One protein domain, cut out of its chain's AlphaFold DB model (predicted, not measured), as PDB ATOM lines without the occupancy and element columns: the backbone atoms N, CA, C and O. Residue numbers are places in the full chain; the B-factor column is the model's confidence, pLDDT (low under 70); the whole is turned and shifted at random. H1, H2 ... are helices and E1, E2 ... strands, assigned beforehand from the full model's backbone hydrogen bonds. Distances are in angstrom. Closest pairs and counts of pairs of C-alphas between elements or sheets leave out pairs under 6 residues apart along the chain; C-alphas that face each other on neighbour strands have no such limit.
ATOM      1  N   GLY A  22      19.069  -5.586 -31.591       88.12
ATOM      2  CA  GLY A  22      20.351  -5.572 -32.303       88.12
ATOM      3  C   GLY A  22      20.653  -4.290 -33.091       88.12
ATOM      4  O   GLY A  22      21.697  -4.221 -33.738       88.12
ATOM      5  N   ARG A  23      19.779  -3.271 -33.062       91.31
ATOM      6  CA  ARG A  23      20.074  -1.947 -33.634       91.31
ATOM      7  C   ARG A  23      20.972  -1.146 -32.700       91.31
ATOM      8  O   ARG A  23      20.817  -1.194 -31.484       91.31
ATOM      9  N   ARG A  24      21.880  -0.371 -33.288       91.44
ATOM     10  CA  ARG A  24      22.794   0.514 -32.559       91.44
ATOM     11  C   ARG A  24      22.228   1.925 -32.554       91.44
ATOM     12  O   ARG A  24      22.132   2.553 -33.611       91.44
ATOM     13  N   ALA A  25      21.821   2.382 -31.379       91.75
ATOM     14  CA  ALA A  25      21.199   3.681 -31.186       91.75
ATOM     15  C   ALA A  25      22.126   4.622 -30.418       91.75
ATOM     16  O   ALA A  25      22.828   4.194 -29.505       91.75
ATOM     17  N   VAL A  26      22.075   5.903 -30.770       90.75
ATOM     18  CA  VAL A  26      22.632   6.995 -29.974       90.75
ATOM     19  C   VAL A  26      21.496   7.930 -29.569       90.75
ATOM     20  O   VAL A  26      20.622   8.229 -30.385       90.75
ATOM     21  N   ILE A  27      21.472   8.349 -28.305       91.25
ATOM     22  CA  ILE A  27      20.396   9.159 -27.726       91.25
ATOM     23  C   ILE A  27      21.030  10.286 -26.915       91.25
ATOM     24  O   ILE A  27      21.835  10.013 -26.025       91.25
ATOM     25  N   THR A  28      20.683  11.539 -27.209       88.31
ATOM     26  CA  THR A  28      21.106  12.680 -26.383       88.31
ATOM     27  C   THR A  28      20.171  12.876 -25.184       88.31
ATOM     28  O   THR A  28      18.975  12.602 -25.268       88.31
ATOM     29  N   GLY A  29      20.705  13.359 -24.056       77.06
ATOM     30  CA  GLY A  29      19.908  13.631 -22.848       77.06
ATOM     31  C   GLY A  29      19.512  12.384 -22.041       77.06
ATOM     32  O   GLY A  29      18.514  12.420 -21.329       77.06
ATOM     33  N   GLY A  30      20.254  11.275 -22.177       68.88
ATOM     34  CA  GLY A  30      20.057  10.033 -21.415       68.88
ATOM     35  C   GLY A  30      20.997   9.881 -20.208       68.88
ATOM     36  O   GLY A  30      21.925  10.665 -20.026       68.88
ATOM     37  N   THR A  31      20.774   8.842 -19.393       56.84
ATOM     38  CA  THR A  31      21.471   8.617 -18.106       56.84
ATOM     39  C   THR A  31      22.703   7.709 -18.178       56.84
ATOM     40  O   THR A  31      23.500   7.690 -17.244       56.84
ATOM     41  N   ILE A  32      22.890   6.963 -19.271       61.72
ATOM     42  CA  ILE A  32      24.058   6.097 -19.492       61.72
ATOM     43  C   ILE A  32      24.799   6.614 -20.724       61.72
ATOM     44  O   ILE A  32      24.256   6.589 -21.828       61.72
ATOM     45  N   GLY A  33      26.034   7.084 -20.547       80.69
ATOM     46  CA  GLY A  33      26.841   7.625 -21.639       80.69
ATOM     47  C   GLY A  33      27.975   8.520 -21.154       80.69
ATOM     48  O   GLY A  33      28.462   8.376 -20.035       80.69
ATOM     49  N   ILE A  34      28.390   9.443 -22.018       86.12
ATOM     50  CA  ILE A  34      29.337  10.509 -21.686       86.12
ATOM     51  C   ILE A  34      28.584  11.819 -21.453       86.12
ATOM     52  O   ILE A  34      27.613  12.114 -22.149       86.12
ATOM     53  N   THR A  35      29.048  12.620 -20.501       87.62
ATOM     54  CA  THR A  35      28.544  13.982 -20.290       87.62
ATOM     55  C   THR A  35      29.057  14.887 -21.400       87.62
ATOM     56  O   THR A  35      30.259  14.889 -21.662       87.62
ATOM     57  N   VAL A  36      28.162  15.638 -22.041       88.50
ATOM     58  CA  VAL A  36      28.449  16.611 -23.108       88.50
ATOM     59  C   VAL A  36      27.535  17.821 -22.943       88.50
ATOM     60  O   VAL A  36      26.408  17.676 -22.468       88.50
ATOM     61  N   ASP A  37      28.003  18.992 -23.361       89.75
ATOM     62  CA  ASP A  37      27.180  20.197 -23.466       89.75
ATOM     63  C   ASP A  37      26.863  20.471 -24.936       89.75
ATOM     64  O   ASP A  37      27.723  20.883 -25.710       89.75
ATOM     65  N   LEU A  38      25.612  20.238 -25.328       89.31
ATOM     66  CA  LEU A  38      25.181  20.356 -26.720       89.31
ATOM     67  C   LEU A  38      25.025  21.799 -27.207       89.31
ATOM     68  O   LEU A  38      24.777  22.000 -28.395       89.31
ATOM     69  N   SER A  39      25.207  22.797 -26.334       89.88
ATOM     70  CA  SER A  39      25.364  24.186 -26.775       89.88
ATOM     71  C   SER A  39      26.687  24.407 -27.526       89.88
ATOM     72  O   SER A  39      26.825  25.369 -28.282       89.88
ATOM     73  N   ARG A  40      27.654  23.493 -27.358       89.06
ATOM     74  CA  ARG A  40      28.999  23.550 -27.932       89.06
ATOM     75  C   ARG A  40      29.138  22.510 -29.042       89.06
ATOM     76  O   ARG A  40      28.961  21.310 -28.822       89.06
ATOM     77  N   ARG A  41      29.490  22.950 -30.251       83.69
ATOM     78  CA  ARG A  41      29.560  22.074 -31.435       83.69
ATOM     79  C   ARG A  41      30.605  20.970 -31.279       83.69
ATOM     80  O   ARG A  41      30.343  19.826 -31.633       83.69
ATOM     81  N   GLU A  42      31.760  21.302 -30.717       88.94
ATOM     82  CA  GLU A  42      32.849  20.362 -30.460       88.94
ATOM     83  C   GLU A  42      32.443  19.226 -29.508       88.94
ATOM     84  O   GLU A  42      32.870  18.085 -29.683       88.94
ATOM     85  N   GLU A  43      31.568  19.502 -28.538       90.38
ATOM     86  CA  GLU A  43      31.051  18.498 -27.607       90.38
ATOM     87  C   GLU A  43      30.033  17.577 -28.288       90.38
ATOM     88  O   GLU A  43      30.020  16.370 -28.030       90.38
ATOM     89  N   ALA A  44      29.223  18.114 -29.208       85.75
ATOM     90  CA  ALA A  44      28.353  17.305 -30.055       85.75
ATOM     91  C   ALA A  44      29.168  16.386 -30.982       85.75
ATOM     92  O   ALA A  44      28.875  15.196 -31.078       85.75
ATOM     93  N   ASP A  45      30.233  16.879 -31.615       88.31
ATOM     94  CA  ASP A  45      31.098  16.040 -32.455       88.31
ATOM     95  C   ASP A  45      31.789  14.943 -31.631       88.31
ATOM     96  O   ASP A  45      31.723  13.764 -31.996       88.31
ATOM     97  N   ARG A  46      32.326  15.296 -30.455       91.38
ATOM     98  CA  ARG A  46      32.894  14.337 -29.495       91.38
ATOM     99  C   ARG A  46      31.888  13.255 -29.100       91.38
ATOM    100  O   ARG A  46      32.262  12.086 -28.981       91.38
ATOM    101  N   PHE A  47      30.619  13.620 -28.919       91.56
ATOM    102  CA  PHE A  47      29.542  12.673 -28.633       91.56
ATOM    103  C   PHE A  47      29.374  11.630 -29.741       91.56
ATOM    104  O   PHE A  47      29.385  10.423 -29.480       91.56
ATOM    105  N   PHE A  48      29.244  12.084 -30.988       90.06
ATOM    106  CA  PHE A  48      29.031  11.195 -32.127       90.06
ATOM    107  C   PHE A  48      30.275  10.376 -32.491       90.06
ATOM    108  O   PHE A  48      30.133   9.238 -32.947       90.06
ATOM    109  N   ASP A  49      31.478  10.899 -32.255       90.38
ATOM    110  CA  ASP A  49      32.725  10.143 -32.399       90.38
ATOM    111  C   ASP A  49      32.839   9.027 -31.366       90.38
ATOM    112  O   ASP A  49      33.125   7.882 -31.725       90.38
ATOM    113  N   ALA A  50      32.529   9.314 -30.099       91.25
ATOM    114  CA  ALA A  50      32.510   8.297 -29.051       91.25
ATOM    115  C   ALA A  50      31.471   7.200 -29.347       91.25
ATOM    116  O   ALA A  50      31.755   6.008 -29.199       91.25
ATOM    117  N   ALA A  51      30.285   7.587 -29.833       89.50
ATOM    118  CA  ALA A  51      29.263   6.642 -30.273       89.50
ATOM    119  C   ALA A  51      29.752   5.780 -31.449       89.50
ATOM    120  O   ALA A  51      29.545   4.566 -31.451       89.50
ATOM    121  N   GLY A  52      30.442   6.376 -32.426       88.56
ATOM    122  CA  GLY A  52      31.059   5.659 -33.541       88.56
ATOM    123  C   GLY A  52      32.117   4.653 -33.085       88.56
ATOM    124  O   GLY A  52      32.090   3.505 -33.524       88.56
ATOM    125  N   ALA A  53      32.992   5.043 -32.158       89.88
ATOM    126  CA  ALA A  53      34.025   4.166 -31.609       89.88
ATOM    127  C   ALA A  53      33.439   2.979 -30.824       89.88
ATOM    128  O   ALA A  53      33.931   1.859 -30.937       89.88
ATOM    129  N   CYS A  54      32.368   3.206 -30.057       88.75
ATOM    130  CA  CYS A  54      31.725   2.172 -29.246       88.75
ATOM    131  C   CYS A  54      30.835   1.227 -30.075       88.75
ATOM    132  O   CYS A  54      30.847   0.014 -29.872       88.75
ATOM    133  N   LEU A  55      30.058   1.770 -31.018       87.81
ATOM    134  CA  LEU A  55      29.028   1.026 -31.754       87.81
ATOM    135  C   LEU A  55      29.504   0.541 -33.136       87.81
ATOM    136  O   LEU A  55      28.863  -0.312 -33.761       87.81
ATOM    137  N   GLY A  56      30.594   1.105 -33.657       86.69
ATOM    138  CA  GLY A  56      31.131   0.876 -35.000       86.69
ATOM    139  C   GLY A  56      30.306   1.529 -36.115       86.69
ATOM    140  O   GLY A  56      30.834   2.278 -36.932       86.69
ATOM    141  N   ARG A  57      28.996   1.261 -36.172       84.62
ATOM    142  CA  ARG A  57      28.056   1.913 -37.102       84.62
ATOM    143  C   ARG A  57      26.777   2.303 -36.379       84.62
ATOM    144  O   ARG A  57      26.276   1.544 -35.558       84.62
ATOM    145  N   LEU A  58      26.215   3.442 -36.763       88.69
ATOM    146  CA  LEU A  58      24.957   3.936 -36.229       88.69
ATOM    147  C   LEU A  58      23.759   3.466 -37.070       88.69
ATOM    148  O   LEU A  58      23.804   3.519 -38.300       88.69
ATOM    149  N   ASP A  59      22.696   2.997 -36.412       90.19
ATOM    150  CA  ASP A  59      21.418   2.649 -37.052       90.19
ATOM    151  C   ASP A  59      20.292   3.628 -36.693       90.19
ATOM    152  O   ASP A  59      19.367   3.795 -37.485       90.19
ATOM    153  N   ILE A  60      20.342   4.231 -35.500       93.31
ATOM    154  CA  ILE A  60      19.307   5.118 -34.955       93.31
ATOM    155  C   ILE A  60      19.988   6.290 -34.244       93.31
ATOM    156  O   ILE A  60      20.920   6.079 -33.473       93.31
ATOM    157  N   ALA A  61      19.498   7.508 -34.465       93.62
ATOM    158  CA  ALA A  61      19.861   8.683 -33.681       93.62
ATOM    159  C   ALA A  61      18.592   9.344 -33.140       93.62
ATOM    160  O   ALA A  61      17.689   9.647 -33.916       93.62
ATOM    161  N   ALA A  62      18.526   9.551 -31.827       93.94
ATOM    162  CA  ALA A  62      17.467  10.311 -31.176       93.94
ATOM    163  C   ALA A  62      18.065  11.589 -30.581       93.94
ATOM    164  O   ALA A  62      18.814  11.542 -29.600       93.94
ATOM    165  N   ILE A  63      17.747  12.727 -31.196       93.25
ATOM    166  CA  ILE A  63      18.178  14.046 -30.731       93.25
ATOM    167  C   ILE A  63      17.100  14.572 -29.782       93.25
ATOM    168  O   ILE A  63      16.174  15.256 -30.195       93.25
ATOM    169  N   ASN A  64      17.166  14.122 -28.532       90.12
ATOM    170  CA  ASN A  64      16.121  14.322 -27.528       90.12
ATOM    171  C   ASN A  64      16.459  15.428 -26.517       90.12
ATOM    172  O   ASN A  64      15.557  16.009 -25.922       90.12
ATOM    173  N   ALA A  65      17.744  15.708 -26.297       85.75
ATOM    174  CA  ALA A  65      18.166  16.723 -25.341       85.75
ATOM    175  C   ALA A  65      17.581  18.101 -25.679       85.75
ATOM    176  O   ALA A  65      17.777  18.622 -26.774       85.75
ATOM    177  N   ALA A  66      16.904  18.687 -24.698       83.69
ATOM    178  CA  ALA A  66      16.359  20.030 -24.736       83.69
ATOM    179  C   ALA A  66      16.315  20.583 -23.308       83.69
ATOM    180  O   ALA A  66      16.349  19.823 -22.337       83.69
ATOM    181  N   ILE A  67      16.216  21.902 -23.195       84.94
ATOM    182  CA  ILE A  67      15.981  22.598 -21.929       84.94
ATOM    183  C   ILE A  67      14.661  23.365 -21.998       84.94
ATOM    184  O   ILE A  67      14.225  23.733 -23.092       84.94
ATOM    185  N   PRO A  68      13.986  23.571 -20.858       79.31
ATOM    186  CA  PRO A  68      12.762  24.350 -20.818       79.31
ATOM    187  C   PRO A  68      13.061  25.803 -21.193       79.31
ATOM    188  O   PRO A  68      14.098  26.350 -20.823       79.31
ATOM    189  N   ALA A  69      12.124  26.415 -21.911       76.44
ATOM    190  CA  ALA A  69      12.098  27.856 -22.094       76.44
ATOM    191  C   ALA A  69      11.241  28.488 -20.989       76.44
ATOM    192  O   ALA A  69      10.143  28.000 -20.695       76.44
ATOM    193  N   GLU A  70      11.757  29.554 -20.387       72.56
ATOM    194  CA  GLU A  70      11.034  30.385 -19.424       72.56
ATOM    195  C   GLU A  70      10.163  31.424 -20.144       72.56
ATOM    196  O   GLU A  70      10.194  31.560 -21.374       72.56
ATOM    197  N   ALA A  71       9.327  32.139 -19.388       77.06
ATOM    198  CA  ALA A  71       8.557  33.238 -19.948       77.06
ATOM    199  C   ALA A  71       9.513  34.325 -20.464       77.06
ATOM    200  O   ALA A  71      10.434  34.729 -19.767       77.06
ATOM    201  N   LEU A  72       9.264  34.832 -21.676       79.88
ATOM    202  CA  LEU A  72      10.152  35.796 -22.343       79.88
ATOM    203  C   LEU A  72      10.575  37.013 -21.490       79.88
ATOM    204  O   LEU A  72      11.714  37.439 -21.651       79.88
ATOM    205  N   PRO A  73       9.725  37.597 -20.617       86.62
ATOM    206  CA  PRO A  73      10.141  38.710 -19.760       86.62
ATOM    207  C   PRO A  73      11.156  38.326 -18.676       86.62
ATOM    208  O   PRO A  73      11.877  39.199 -18.196       86.62
ATOM    209  N   ASP A  74      11.186  37.050 -18.291       82.75
ATOM    210  CA  ASP A  74      11.958  36.537 -17.160       82.75
ATOM    211  C   ASP A  74      13.285  35.889 -17.606       82.75
ATOM    212  O   ASP A  74      14.205  35.747 -16.804       82.75
ATOM    213  N   THR A  75      13.430  35.566 -18.898       83.31
ATOM    214  CA  THR A  75      14.641  34.952 -19.460       83.31
ATOM    215  C   THR A  75      15.740  35.991 -19.713       83.31
ATOM    216  O   THR A  75      15.550  36.951 -20.465       83.31
ATOM    217  N   SER A  76      16.940  35.781 -19.162       89.12
ATOM    218  CA  SER A  76      18.092  36.630 -19.487       89.12
ATOM    219  C   SER A  76      18.562  36.430 -20.939       89.12
ATOM    220  O   SER A  76      18.257  35.427 -21.586       89.12
ATOM    221  N   GLY A  77      19.356  37.368 -21.471       90.06
ATOM    222  CA  GLY A  77      19.957  37.205 -22.803       90.06
ATOM    223  C   GLY A  77      20.853  35.961 -22.900       90.06
ATOM    224  O   GLY A  77      20.755  35.208 -23.861       90.06
ATOM    225  N   ALA A  78      21.651  35.693 -21.862       89.56
ATOM    226  CA  ALA A  78      22.513  34.513 -21.805       89.56
ATOM    227  C   ALA A  78      21.706  33.204 -21.738       89.56
ATOM    228  O   ALA A  78      22.054  32.232 -22.408       89.56
ATOM    229  N   ASP A  79      20.605  33.189 -20.983       89.44
ATOM    230  CA  ASP A  79      19.718  32.021 -20.912       89.44
ATOM    231  C   ASP A  79      18.980  31.807 -22.233       89.44
ATOM    232  O   ASP A  79      18.825  30.671 -22.674       89.44
ATOM    233  N   THR A  80      18.589  32.889 -22.910       90.38
ATOM    234  CA  THR A  80      17.997  32.833 -24.253       90.38
ATOM    235  C   THR A  80      18.977  32.219 -25.252       90.38
ATOM    236  O   THR A  80      18.617  31.293 -25.979       90.38
ATOM    237  N   ASP A  81      20.229  32.681 -25.261       92.06
ATOM    238  CA  ASP A  81      21.273  32.146 -26.137       92.06
ATOM    239  C   ASP A  81      21.521  30.656 -25.863       92.06
ATOM    240  O   ASP A  81      21.615  29.852 -26.796       92.06
ATOM    241  N   TYR A  82      21.557  30.260 -24.589       90.94
ATOM    242  CA  TYR A  82      21.710  28.863 -24.191       90.94
ATOM    243  C   TYR A  82      20.503  28.004 -24.606       90.94
ATOM    244  O   TYR A  82      20.679  26.923 -25.175       90.94
ATOM    245  N   GLN A  83      19.275  28.497 -24.415       90.75
ATOM    246  CA  GLN A  83      18.031  27.851 -24.860       90.75
ATOM    247  C   GLN A  83      17.990  27.661 -26.376       90.75
ATOM    248  O   GLN A  83      17.609  26.586 -26.842       90.75
ATOM    249  N   ILE A  84      18.437  28.645 -27.157       91.38
ATOM    250  CA  ILE A  84      18.543  28.521 -28.616       91.38
ATOM    251  C   ILE A  84      19.614  27.493 -28.983       91.38
ATOM    252  O   ILE A  84      19.369  26.617 -29.815       91.38
ATOM    253  N   ALA A  85      20.791  27.563 -28.362       91.88
ATOM    254  CA  ALA A  85      21.890  26.655 -28.660       91.88
ATOM    255  C   ALA A  85      21.503  25.190 -28.393       91.88
ATOM    256  O   ALA A  85      21.669  24.330 -29.262       91.88
ATOM    257  N   VAL A  86      20.917  24.908 -27.227       89.69
ATOM    258  CA  VAL A  86      20.532  23.548 -26.834       89.69
ATOM    259  C   VAL A  86      19.224  23.111 -27.490       89.69
ATOM    260  O   VAL A  86      19.173  22.026 -28.056       89.69
ATOM    261  N   GLY A  87      18.166  23.918 -27.433       88.31
ATOM    262  CA  GLY A  87      16.823  23.525 -27.874       88.31
ATOM    263  C   GLY A  87      16.603  23.603 -29.385       88.31
ATOM    264  O   GLY A  87      15.791  22.851 -29.923       88.31
ATOM    265  N   PHE A  88      17.333  24.478 -30.079       90.25
ATOM    266  CA  PHE A  88      17.207  24.640 -31.525       90.25
ATOM    267  C   PHE A  88      18.460  24.176 -32.258       90.25
ATOM    268  O   PHE A  88      18.372  23.227 -33.025       90.25
ATOM    269  N   THR A  89      19.622  24.792 -32.021       91.69
ATOM    270  CA  THR A  89      20.846  24.572 -32.816       91.69
ATOM    271  C   THR A  89      21.397  23.149 -32.701       91.69
ATOM    272  O   THR A  89      21.891  22.598 -33.692       91.69
ATOM    273  N   SER A  90      21.285  22.512 -31.533       90.81
ATOM    274  CA  SER A  90      21.757  21.135 -31.337       90.81
ATOM    275  C   SER A  90      21.006  20.113 -32.205       90.81
ATOM    276  O   SER A  90      21.579  19.103 -32.618       90.81
ATOM    277  N   CYS A  91      19.743  20.386 -32.549       91.31
ATOM    278  CA  CYS A  91      18.901  19.480 -33.322       91.31
ATOM    279  C   CYS A  91      19.386  19.286 -34.776       91.31
ATOM    280  O   CYS A  91      19.722  18.153 -35.147       91.31
ATOM    281  N   PRO A  92      19.494  20.336 -35.619       90.81
ATOM    282  CA  PRO A  92      19.998  20.203 -36.978       90.81
ATOM    283  C   PRO A  92      21.477  19.807 -37.007       90.81
ATOM    284  O   PRO A  92      21.861  18.994 -37.847       90.81
ATOM    285  N   THR A  93      22.307  20.307 -36.082       91.00
ATOM    286  CA  THR A  93      23.738  19.952 -36.048       91.00
ATOM    287  C   THR A  93      23.951  18.491 -35.648       91.00
ATOM    288  O   THR A  93      24.674  17.770 -36.337       91.00
ATOM    289  N   GLY A  94      23.256  18.005 -34.617       91.38
ATOM    290  CA  GLY A  94      23.288  16.601 -34.215       91.38
ATOM    291  C   GLY A  94      22.710  15.668 -35.280       91.38
ATOM    292  O   GLY A  94      23.267  14.601 -35.544       91.38
ATOM    293  N   THR A  95      21.650  16.091 -35.970       91.75
ATOM    294  CA  THR A  95      21.096  15.347 -37.111       91.75
ATOM    295  C   THR A  95      22.115  15.231 -38.244       91.75
ATOM    296  O   THR A  95      22.332  14.137 -38.762       91.75
ATOM    297  N   GLN A  96      22.800  16.322 -38.601       90.06
ATOM    298  CA  GLN A  96      23.844  16.302 -39.627       90.06
ATOM    299  C   GLN A  96      25.010  15.380 -39.232       90.06
ATOM    300  O   GLN A  96      25.456  14.562 -40.040       90.06
ATOM    301  N   ALA A  97      25.458  15.450 -37.976       90.12
ATOM    302  CA  ALA A  97      26.514  14.589 -37.450       90.12
ATOM    303  C   ALA A  97      26.134  13.096 -37.492       90.12
ATOM    304  O   ALA A  97      26.975  12.255 -37.837       90.12
ATOM    305  N   ALA A  98      24.875  12.765 -37.192       90.75
ATOM    306  CA  ALA A  98      24.350  11.408 -37.298       90.75
ATOM    307  C   ALA A  98      24.288  10.928 -38.757       90.75
ATOM    308  O   ALA A  98      24.802   9.852 -39.069       90.75
ATOM    309  N   VAL A  99      23.711  11.733 -39.658       90.12
ATOM    310  CA  VAL A  99      23.558  11.408 -41.087       90.12
ATOM    311  C   VAL A  99      24.912  11.115 -41.732       90.12
ATOM    312  O   VAL A  99      25.067  10.076 -42.377       90.12
ATOM    313  N   ASN A 100      25.923  11.950 -41.475       87.12
ATOM    314  CA  ASN A 100      27.275  11.761 -42.010       87.12
ATOM    315  C   ASN A 100      27.893  10.412 -41.597       87.12
ATOM    316  O   ASN A 100      28.631   9.798 -42.366       87.12
ATOM    317  N   ARG A 101      27.556   9.902 -40.403       84.81
ATOM    318  CA  ARG A 101      28.056   8.618 -39.876       84.81
ATOM    319  C   ARG A 101      27.209   7.412 -40.291       84.81
ATOM    320  O   ARG A 101      27.683   6.277 -40.229       84.81
ATOM    321  N   MET A 102      25.975   7.625 -40.749       87.06
ATOM    322  CA  MET A 102      25.103   6.554 -41.251       87.06
ATOM    323  C   MET A 102      25.498   6.050 -42.660       87.06
ATOM    324  O   MET A 102      25.106   4.930 -43.003       87.06
ATOM    325  N   LYS A 103      26.388   6.781 -43.365       72.62
ATOM    326  CA  LYS A 103      26.956   6.598 -44.729       72.62
ATOM    327  C   LYS A 103      26.143   7.215 -45.875       72.62
ATOM    328  O   LYS A 103      24.915   7.175 -45.871       72.62
ATOM    329  N   GLU A 104      26.857   7.686 -46.896       56.66
ATOM    330  CA  GLU A 104      26.338   8.147 -48.193       56.66
ATOM    331  C   GLU A 104      25.605   7.013 -48.947       56.66
ATOM    332  O   GLU A 104      26.033   5.858 -48.912       56.66
ATOM    333  N   GLY A 105      24.460   7.318 -49.575       59.28
ATOM    334  CA  GLY A 105      23.583   6.329 -50.234       59.28
ATOM    335  C   GLY A 105      22.618   5.574 -49.302       59.28
ATOM    336  O   GLY A 105      21.925   4.652 -49.736       59.28
ATOM    337  N   SER A 106      22.557   5.945 -48.020       67.75
ATOM    338  CA  SER A 106      21.642   5.335 -47.052       67.75
ATOM    339  C   SER A 106      20.204   5.844 -47.212       67.75
ATOM    340  O   SER A 106      19.952   7.042 -47.239       67.75
ATOM    341  N   ASP A 107      19.249   4.916 -47.235       85.69
ATOM    342  CA  ASP A 107      17.803   5.167 -47.098       85.69
ATOM    343  C   ASP A 107      17.484   5.577 -45.647       85.69
ATOM    344  O   ASP A 107      17.149   4.735 -44.800       85.69
ATOM    345  N   ILE A 108      17.737   6.851 -45.337       89.88
ATOM    346  CA  ILE A 108      17.575   7.448 -44.007       89.88
ATOM    347  C   ILE A 108      16.161   8.002 -43.871       89.88
ATOM    348  O   ILE A 108      15.666   8.725 -44.731       89.88
ATOM    349  N   LYS A 109      15.536   7.707 -42.732       92.88
ATOM    350  CA  LYS A 109      14.275   8.317 -42.320       92.88
ATOM    351  C   LYS A 109      14.560   9.361 -41.255       92.88
ATOM    352  O   LYS A 109      15.252   9.064 -40.285       92.88
TER     353      LYS A 109
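This is residues 22 to 109 of the 175 residues of the protein "SDR family oxidoreductase" of Sphingomonas sp. CL5.1 (UniProt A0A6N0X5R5). What is the shape? Long helix H2 and shorter H1 pack beside short parallel strands E1 and E2; residues 63 to 76 lead out, and H2 folds back. How big? Mostly helix, the 88-residue printed part runs E1, H1, E2, H2; only just compact, close to loose, with radius of gyration of the C-alphas 14.4 A, it spans 46 by 26 by 22 A.

What pairs? E1, residues 25 to 27, is parallel to E2, residues 60 to 62, with N 26 and O 60 2.9 A apart. With H1, residues 41 to 55, they form a strand-helix-strand unit. Which helices meet? H2, residues 77 to 102, touches H1; the closest C-alphas, of Ala 44 and Gly 94, are 6.6 A apart.

Where does E1 begin? C-alpha 25 is at (21.199, 3.681, -31.186). Where does H2 end? C-alpha 102 is at (25.103, 6.554, -41.251).

Which links are long? E1 to H1 and E2 to H2 are. Where is confidence low? The pLDDT is under 70 at residues 30 to 32 and 104 to 106.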